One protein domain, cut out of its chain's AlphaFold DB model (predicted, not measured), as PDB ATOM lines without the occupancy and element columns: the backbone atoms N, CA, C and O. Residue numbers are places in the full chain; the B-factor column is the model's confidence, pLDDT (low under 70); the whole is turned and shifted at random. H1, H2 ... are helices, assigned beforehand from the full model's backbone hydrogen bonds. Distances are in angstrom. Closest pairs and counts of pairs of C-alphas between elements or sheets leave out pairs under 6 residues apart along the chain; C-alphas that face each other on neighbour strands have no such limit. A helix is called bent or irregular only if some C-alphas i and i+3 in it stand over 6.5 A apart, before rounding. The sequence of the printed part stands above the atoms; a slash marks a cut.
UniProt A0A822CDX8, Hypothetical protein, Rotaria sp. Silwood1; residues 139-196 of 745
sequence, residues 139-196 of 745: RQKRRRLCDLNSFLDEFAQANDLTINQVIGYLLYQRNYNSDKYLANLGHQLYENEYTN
ATOM      1  N   ARG A 139     199.667 142.943 172.330       72.94
ATOM      2  CA  ARG A 139     200.320 143.845 171.359       72.94
ATOM      3  C   ARG A 139     200.358 145.291 171.872       72.94
ATOM      4  O   ARG A 139     201.365 145.965 171.701       72.94
ATOM      5  N   GLN A 140     199.298 145.744 172.544       75.19
ATOM      6  CA  GLN A 140     199.241 147.056 173.199       75.19
ATOM      7  C   GLN A 140     200.080 147.104 174.482       75.19
ATOM      8  O   GLN A 140     200.735 148.111 174.709       75.19
ATOM      9  N   LYS A 141     200.127 146.018 175.270       77.31
ATOM     10  CA  LYS A 141     201.033 145.874 176.425       77.31
ATOM     11  C   LYS A 141     202.483 146.089 176.004       77.31
ATOM     12  O   LYS A 141     203.125 146.988 176.518       77.31
ATOM     13  N   ARG A 142     202.947 145.355 174.982       74.81
ATOM     14  CA  ARG A 142     204.281 145.561 174.392       74.81
ATOM     15  C   ARG A 142     204.480 146.987 173.880       74.81
ATOM     16  O   ARG A 142     205.461 147.601 174.251       74.81
ATOM     17  N   ARG A 143     203.529 147.560 173.129       77.69
ATOM     18  CA  ARG A 143     203.663 148.941 172.622       77.69
ATOM     19  C   ARG A 143     203.679 150.018 173.722       77.69
ATOM     20  O   ARG A 143     204.274 151.056 173.501       77.69
ATOM     21  N   ARG A 144     203.048 149.783 174.881       78.38
ATOM     22  CA  ARG A 144     203.141 150.643 176.081       78.38
ATOM     23  C   ARG A 144     204.417 150.407 176.903       78.38
ATOM     24  O   ARG A 144     204.741 151.238 177.737       78.38
ATOM     25  N   LEU A 145     205.085 149.270 176.712       77.19
ATOM     26  CA  LEU A 145     206.337 148.916 177.381       77.19
ATOM     27  C   LEU A 145     207.577 149.199 176.525       77.19
ATOM     28  O   LEU A 145     208.660 149.168 177.078       77.19
ATOM     29  N   CYS A 146     207.456 149.480 175.221       76.12
ATOM     30  CA  CYS A 146     208.608 149.785 174.360       76.12
ATOM     31  C   CYS A 146     209.481 150.899 174.952       76.12
ATOM     32  O   CYS A 146     210.666 150.680 175.166       76.12
ATOM     33  N   ASP A 147     208.872 152.035 175.286       73.00
ATOM     34  CA  ASP A 147     209.582 153.209 175.798       73.00
ATOM     35  C   ASP A 147     210.239 152.911 177.163       73.00
ATOM     36  O   ASP A 147     211.390 153.262 177.399       73.00
ATOM     37  N   LEU A 148     209.536 152.180 178.044       74.75
ATOM     38  CA  LEU A 148     210.076 151.737 179.336       74.75
ATOM     39  C   LEU A 148     211.222 150.730 179.169       74.75
ATOM     40  O   LEU A 148     212.195 150.803 179.909       74.75
ATOM     41  N   ASN A 149     211.121 149.806 178.214       73.38
ATOM     42  CA  ASN A 149     212.180 148.851 177.916       73.38
ATOM     43  C   ASN A 149     213.431 149.578 177.415       73.38
ATOM     44  O   ASN A 149     214.500 149.293 177.927       73.38
ATOM     45  N   SER A 150     213.305 150.564 176.518       78.44
ATOM     46  CA  SER A 150     214.451 151.377 176.085       78.44
ATOM     47  C   SER A 150     215.132 152.093 177.257       78.44
ATOM     48  O   SER A 150     216.346 151.996 177.388       78.44
ATOM     49  N   PHE A 151     214.373 152.707 178.173       77.56
ATOM     50  CA  PHE A 151     214.958 153.301 179.385       77.56
ATOM     51  C   PHE A 151     215.600 152.268 180.328       77.56
ATOM     52  O   PHE A 151     216.605 152.571 180.968       77.56
ATOM     53  N   LEU A 152     215.047 151.053 180.432       79.06
ATOM     54  CA  LEU A 152     215.641 149.969 181.222       79.06
ATOM     55  C   LEU A 152     216.914 149.411 180.569       79.06
ATOM     56  O   LEU A 152     217.856 149.105 181.292       79.06
ATOM     57  N   ASP A 153     216.960 149.317 179.239       78.31
ATOM     58  CA  ASP A 153     218.119 148.864 178.463       78.31
ATOM     59  C   ASP A 153     219.264 149.895 178.523       78.31
ATOM     60  O   ASP A 153     220.419 149.524 178.731       78.31
ATOM     61  N   GLU A 154     218.951 151.192 178.410       85.75
ATOM     62  CA  GLU A 154     219.905 152.295 178.595       85.75
ATOM     63  C   GLU A 154     220.442 152.341 180.034       85.75
ATOM     64  O   GLU A 154     221.654 152.420 180.241       85.75
ATOM     65  N   PHE A 155     219.567 152.226 181.041       82.31
ATOM     66  CA  PHE A 155     219.978 152.189 182.449       82.31
ATOM     67  C   PHE A 155     220.813 150.942 182.777       82.31
ATOM     68  O   PHE A 155     221.781 151.037 183.531       82.31
ATOM     69  N   ALA A 156     220.473 149.783 182.203       85.12
ATOM     70  CA  ALA A 156     221.235 148.545 182.336       85.12
ATOM     71  C   ALA A 156     222.668 148.714 181.805       85.12
ATOM     72  O   ALA A 156     223.628 148.486 182.542       85.12
ATOM     73  N   GLN A 157     222.814 149.209 180.570       88.19
ATOM     74  CA  GLN A 157     224.119 149.454 179.946       88.19
ATOM     75  C   GLN A 157     224.944 150.510 180.696       88.19
ATOM     76  O   GLN A 157     226.145 150.328 180.880       88.19
ATOM     77  N   ALA A 158     224.315 151.588 181.175       89.81
ATOM     78  CA  ALA A 158     225.002 152.663 181.894       89.81
ATOM     79  C   ALA A 158     225.549 152.260 183.281       89.81
ATOM     80  O   ALA A 158     226.343 153.007 183.850       89.81
ATOM     81  N   ASN A 159     225.132 151.111 183.828       85.44
ATOM     82  CA  ASN A 159     225.522 150.628 185.160       85.44
ATOM     83  C   ASN A 159     226.164 149.222 185.143       85.44
ATOM     84  O   ASN A 159     226.358 148.647 186.210       85.44
ATOM     85  N   ASP A 160     226.467 148.666 183.962       89.50
ATOM     86  CA  ASP A 160     226.963 147.287 183.760       89.50
ATOM     87  C   ASP A 160     226.089 146.203 184.435       89.50
ATOM     88  O   ASP A 160     226.561 145.246 185.049       89.50
ATOM     89  N   LEU A 161     224.765 146.373 184.339       87.31
ATOM     90  CA  LEU A 161     223.760 145.448 184.872       87.31
ATOM     91  C   LEU A 161     223.007 144.743 183.743       87.31
ATOM     92  O   LEU A 161     222.801 145.297 182.666       87.31
ATOM     93  N   THR A 162     222.482 143.544 184.003       84.75
ATOM     94  CA  THR A 162     221.469 142.946 183.116       84.75
ATOM     95  C   THR A 162     220.071 143.505 183.409       84.75
ATOM     96  O   THR A 162     219.765 143.919 184.530       84.75
ATOM     97  N   ILE A 163     219.169 143.445 182.423       77.50
ATOM     98  CA  ILE A 163     217.767 143.896 182.548       77.50
ATOM     99  C   ILE A 163     217.061 143.229 183.746       77.50
ATOM    100  O   ILE A 163     216.312 143.883 184.471       77.50
ATOM    101  N   ASN A 164     217.329 141.939 183.992       77.00
ATOM    102  CA  ASN A 164     216.773 141.202 185.133       77.00
ATOM    103  C   ASN A 164     217.199 141.813 186.470       77.00
ATOM    104  O   ASN A 164     216.377 141.929 187.377       77.00
ATOM    105  N   GLN A 165     218.454 142.253 186.571       84.88
ATOM    106  CA  GLN A 165     218.992 142.863 187.780       84.88
ATOM    107  C   GLN A 165     218.450 144.276 187.975       84.88
ATOM    108  O   GLN A 165     218.046 144.610 189.082       84.88
ATOM    109  N   VAL A 166     218.323 145.078 186.913       84.50
ATOM    110  CA  VAL A 166     217.649 146.388 186.997       84.50
ATOM    111  C   VAL A 166     216.201 146.224 187.481       84.50
ATOM    112  O   VAL A 166     215.767 146.928 188.392       84.50
ATOM    113  N   ILE A 167     215.462 145.249 186.942       82.06
ATOM    114  CA  ILE A 167     214.097 144.928 187.391       82.06
ATOM    115  C   ILE A 167     214.090 144.434 188.848       82.06
ATOM    116  O   ILE A 167     213.233 144.858 189.625       82.06
ATOM    117  N   GLY A 168     215.046 143.587 189.241       86.06
ATOM    118  CA  GLY A 168     215.203 143.093 190.610       86.06
ATOM    119  C   GLY A 168     215.476 144.209 191.619       86.06
ATOM    120  O   GLY A 168     214.765 144.333 192.615       86.06
ATOM    121  N   TYR A 169     216.424 145.096 191.310       88.06
ATOM    122  CA  TYR A 169     216.747 146.284 192.099       88.06
ATOM    123  C   TYR A 169     215.533 147.202 192.280       88.06
ATOM    124  O   TYR A 169     215.224 147.611 193.399       88.06
ATOM    125  N   LEU A 170     214.794 147.481 191.199       84.44
ATOM    126  CA  LEU A 170     213.589 148.312 191.246       84.44
ATOM    127  C   LEU A 170     212.445 147.648 192.033       84.44
ATOM    128  O   LEU A 170     211.721 148.340 192.751       84.44
ATOM    129  N   LEU A 171     212.292 146.320 191.948       80.50
ATOM    130  CA  LEU A 171     211.354 145.553 192.777       80.50
ATOM    131  C   LEU A 171     211.749 145.580 194.259       80.50
ATOM    132  O   LEU A 171     210.872 145.755 195.105       80.50
ATOM    133  N   TYR A 172     213.040 145.457 194.574       88.19
ATOM    134  CA  TYR A 172     213.558 145.539 195.938       88.19
ATOM    135  C   TYR A 172     213.314 146.931 196.533       88.19
ATOM    136  O   TYR A 172     212.550 147.063 197.490       88.19
ATOM    137  N   GLN A 173     213.874 147.975 195.908       89.50
ATOM    138  CA  GLN A 173     213.739 149.384 196.307       89.50
ATOM    139  C   GLN A 173     212.281 149.783 196.561       89.50
ATOM    140  O   GLN A 173     211.952 150.342 197.606       89.50
ATOM    141  N   ARG A 174     211.383 149.470 195.618       86.06
ATOM    142  CA  ARG A 174     209.978 149.890 195.691       86.06
ATOM    143  C   ARG A 174     209.184 149.196 196.798       86.06
ATOM    144  O   ARG A 174     208.236 149.794 197.308       86.06
ATOM    145  N   ASN A 175     209.519 147.948 197.130       85.44
ATOM    146  CA  ASN A 175     208.696 147.114 198.010       85.44
ATOM    147  C   ASN A 175     209.320 146.840 199.388       85.44
ATOM    148  O   ASN A 175     208.619 146.335 200.259       85.44
ATOM    149  N   TYR A 176     210.585 147.210 199.626       87.38
ATOM    150  CA  TYR A 176     211.340 146.909 200.856       87.38
ATOM    151  C   TYR A 176     210.566 147.152 202.167       87.38
ATOM    152  O   TYR A 176     210.600 146.320 203.072       87.38
ATOM    153  N   ASN A 177     209.821 148.261 202.238       73.94
ATOM    154  CA  ASN A 177     209.043 148.667 203.415       73.94
ATOM    155  C   ASN A 177     207.542 148.308 203.353       73.94
ATOM    156  O   ASN A 177     206.837 148.525 204.334       73.94
ATOM    157  N   SER A 178     207.029 147.817 202.219       74.06
ATOM    158  CA  SER A 178     205.583 147.654 201.962       74.06
ATOM    159  C   SER A 178     205.157 146.215 201.665       74.06
ATOM    160  O   SER A 178     204.095 145.795 202.114       74.06
ATOM    161  N   ASP A 179     205.985 145.444 200.960       81.88
ATOM    162  CA  ASP A 179     205.789 144.019 200.702       81.88
ATOM    163  C   ASP A 179     207.143 143.302 200.771       81.88
ATOM    164  O   ASP A 179     207.948 143.303 199.835       81.88
ATOM    165  N   LYS A 180     207.381 142.652 201.913       79.19
ATOM    166  CA  LYS A 180     208.632 141.947 202.209       79.19
ATOM    167  C   LYS A 180     208.852 140.711 201.322       79.19
ATOM    168  O   LYS A 180     209.988 140.260 201.203       79.19
ATOM    169  N   TYR A 181     207.805 140.171 200.692       71.94
ATOM    170  CA  TYR A 181     207.912 139.068 199.736       71.94
ATOM    171  C   TYR A 181     208.332 139.581 198.352       71.94
ATOM    172  O   TYR A 181     209.307 139.078 197.792       71.94
ATOM    173  N   LEU A 182     207.678 140.628 197.833       65.62
ATOM    174  CA  LEU A 182     208.080 141.267 196.571       65.62
ATOM    175  C   LEU A 182     209.472 141.905 196.658       65.62
ATOM    176  O   LEU A 182     210.212 141.877 195.675       65.62
ATOM    177  N   ALA A 183     209.855 142.423 197.827       81.62
ATOM    178  CA  ALA A 183     211.219 142.869 198.076       81.62
ATOM    179  C   ALA A 183     212.221 141.710 197.937       81.62
ATOM    180  O   ALA A 183     213.170 141.809 197.164       81.62
ATOM    181  N   ASN A 184     211.985 140.586 198.622       77.38
ATOM    182  CA  ASN A 184     212.889 139.432 198.587       77.38
ATOM    183  C   ASN A 184     212.978 138.800 197.182       77.38
ATOM    184  O   ASN A 184     214.058 138.411 196.748       77.38
ATOM    185  N   LEU A 185     211.872 138.782 196.431       72.56
ATOM    186  CA  LEU A 185     211.848 138.407 195.012       72.56
ATOM    187  C   LEU A 185     212.716 139.347 194.152       72.56
ATOM    188  O   LEU A 185     213.428 138.889 193.261       72.56
ATOM    189  N   GLY A 186     212.687 140.653 194.435       84.00
ATOM    190  CA  GLY A 186     213.567 141.637 193.803       84.00
ATOM    191  C   GLY A 186     215.051 141.378 194.081       84.00
ATOM    192  O   GLY A 186     215.857 141.412 193.155       84.00
ATOM    193  N   HIS A 187     215.403 141.029 195.323       84.06
ATOM    194  CA  HIS A 187     216.774 140.649 195.693       84.06
ATOM    195  C   HIS A 187     217.255 139.424 194.902       84.06
ATOM    196  O   HIS A 187     218.300 139.481 194.262       84.06
ATOM    197  N   GLN A 188     216.450 138.359 194.845       79.38
ATOM    198  CA  GLN A 188     216.783 137.129 194.112       79.38
ATOM    199  C   GLN A 188     216.920 137.343 192.593       79.38
ATOM    200  O   GLN A 188     217.660 136.619 191.927       79.38
ATOM    201  N   LEU A 189     216.223 138.333 192.026       78.12
ATOM    202  CA  LEU A 189     216.402 138.761 190.633       78.12
ATOM    203  C   LEU A 189     217.671 139.611 190.432       78.12
ATOM    204  O   LEU A 189     218.276 139.541 189.365       78.12
ATOM    205  N   TYR A 190     218.093 140.376 191.442       86.31
ATOM    206  CA  TYR A 190     219.319 141.185 191.417       86.31
ATOM    207  C   TYR A 190     220.604 140.348 191.563       86.31
ATOM    208  O   TYR A 190     221.580 140.581 190.851       86.31
ATOM    209  N   GLU A 191     220.578 139.313 192.403       84.44
ATOM    210  CA  GLU A 191     221.690 138.359 192.564       84.44
ATOM    211  C   GLU A 191     221.711 137.265 191.466       84.44
ATOM    212  O   GLU A 191     222.512 136.334 191.511       84.44
ATOM    213  N   ASN A 192     220.804 137.328 190.478       67.69
ATOM    214  CA  ASN A 192     220.547 136.292 189.459       67.69
ATOM    215  C   ASN A 192     220.191 134.883 190.004       67.69
ATOM    216  O   ASN A 192     220.039 133.936 189.221       67.69
ATOM    217  N   GLU A 193     219.979 134.723 191.314       61.72
ATOM    218  CA  GLU A 193     219.515 133.477 191.944       61.72
ATOM    219  C   GLU A 193     218.207 132.974 191.316       61.72
ATOM    220  O   GLU A 193     218.078 131.793 191.001       61.72
ATOM    221  N   TYR A 194     217.259 133.879 191.055       52.00
ATOM    222  CA  TYR A 194     215.935 133.534 190.527       52.00
ATOM    223  C   TYR A 194     215.978 132.986 189.088       52.00
ATOM    224  O   TYR A 194     215.123 132.197 188.686       52.00
ATOM    225  N   THR A 195     216.987 133.375 188.302       46.75
ATOM    226  CA  THR A 195     217.245 132.800 186.970       46.75
ATOM    227  C   THR A 195     217.960 131.452 187.031       46.75
ATOM    228  O   THR A 195     217.785 130.633 186.129       46.75
ATOM    229  N   ASN A 196     218.700 131.173 188.106       44.03
ATOM    230  CA  ASN A 196     219.392 129.905 188.333       44.03
ATOM    231  C   ASN A 196     218.462 128.822 188.907       44.03
ATOM    232  O   ASN A 196     218.801 128.123 189.861       44.03
TER     233      ASN A 196
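AT A GLANCE: This is residues 139 to 196 of the 745 residues of the protein "Hypothetical protein" of Rotaria sp. Silwood1 (UniProt A0A822CDX8). What shape does the model show? A long helix, H1, and a helical hairpin, H2 and H3, meet in a V-shaped corner, where the last part of H1 packs on the first part of H2. H3 folds back beside H2 and has no contact with H1, while residues 139 to 148 of H1 stick out as a free arm. What is it made of, and how large is it? The printed part has 58 residues with three named helices, in the order H1, H2, H3, and no named strand; the class is all helix. It is only just compact, close to loose, with a radius of gyration of the C-alphas of 12.3 A and spans of 31 by 25 by 21 A.

HOW THE PARTS SIT: Where does the longest helix meet the next one? H1, residues 139 to 158, touches H2, residues 163 to 175, with its residues 152 to 156 alone, and H2 touches it with residues 163 to 166 alone. Their closest C-alphas are those of Ala 156 and Ile 163, 5.8 A apart, and their lines are about perpendicular, at 84 degrees. How does the third helix stand? H3, residues 180 to 190, touches H2, and the two form a hairpin, running opposite ways at a shallow tilt of 22 degrees. Their closest C-alphas are those of Gly 168 and Gly 186, 3.9 A apart; H1 and H3 are apart. What do the backbones show? In H2 and H3 every O i to N i+4 pair is within hydrogen-bond range, and in H1 14 of 16 are.

IN THESE COORDINATES: Where does H1 run? It begins at C-alpha 139 (200.320, 143.845, 171.359) and ends at C-alpha 158 (225.002, 152.663, 181.894), 28.2 A from first to last C-alpha. It has a kink of 45 degrees near residue 147 and is irregular, but only just: C-alphas 144 and 147 are 6.9 A apart. Where are the other two? H2 measures 18.2 A and begins at C-alpha 163 (217.767, 143.896, 182.548). H3 measures 15.2 A and ends at C-alpha 190 (219.319, 141.185, 191.417).

THE WHOLE: How far does it reach? The two C-alphas farthest apart are those of Arg 139 and Asn 177, 33.6 A; without residues 139 to 148, which stand free, the body spans 28 by 23 by 15 A. Is the printed part whole? The printed part has no cut, and the links H1 to H2 and H2 to H3 are both tight, with 4 residues each. Where is confidence low? The mean pLDDT of the printed part is 78.5, with residue 182 and residues 192 to 196 under 70.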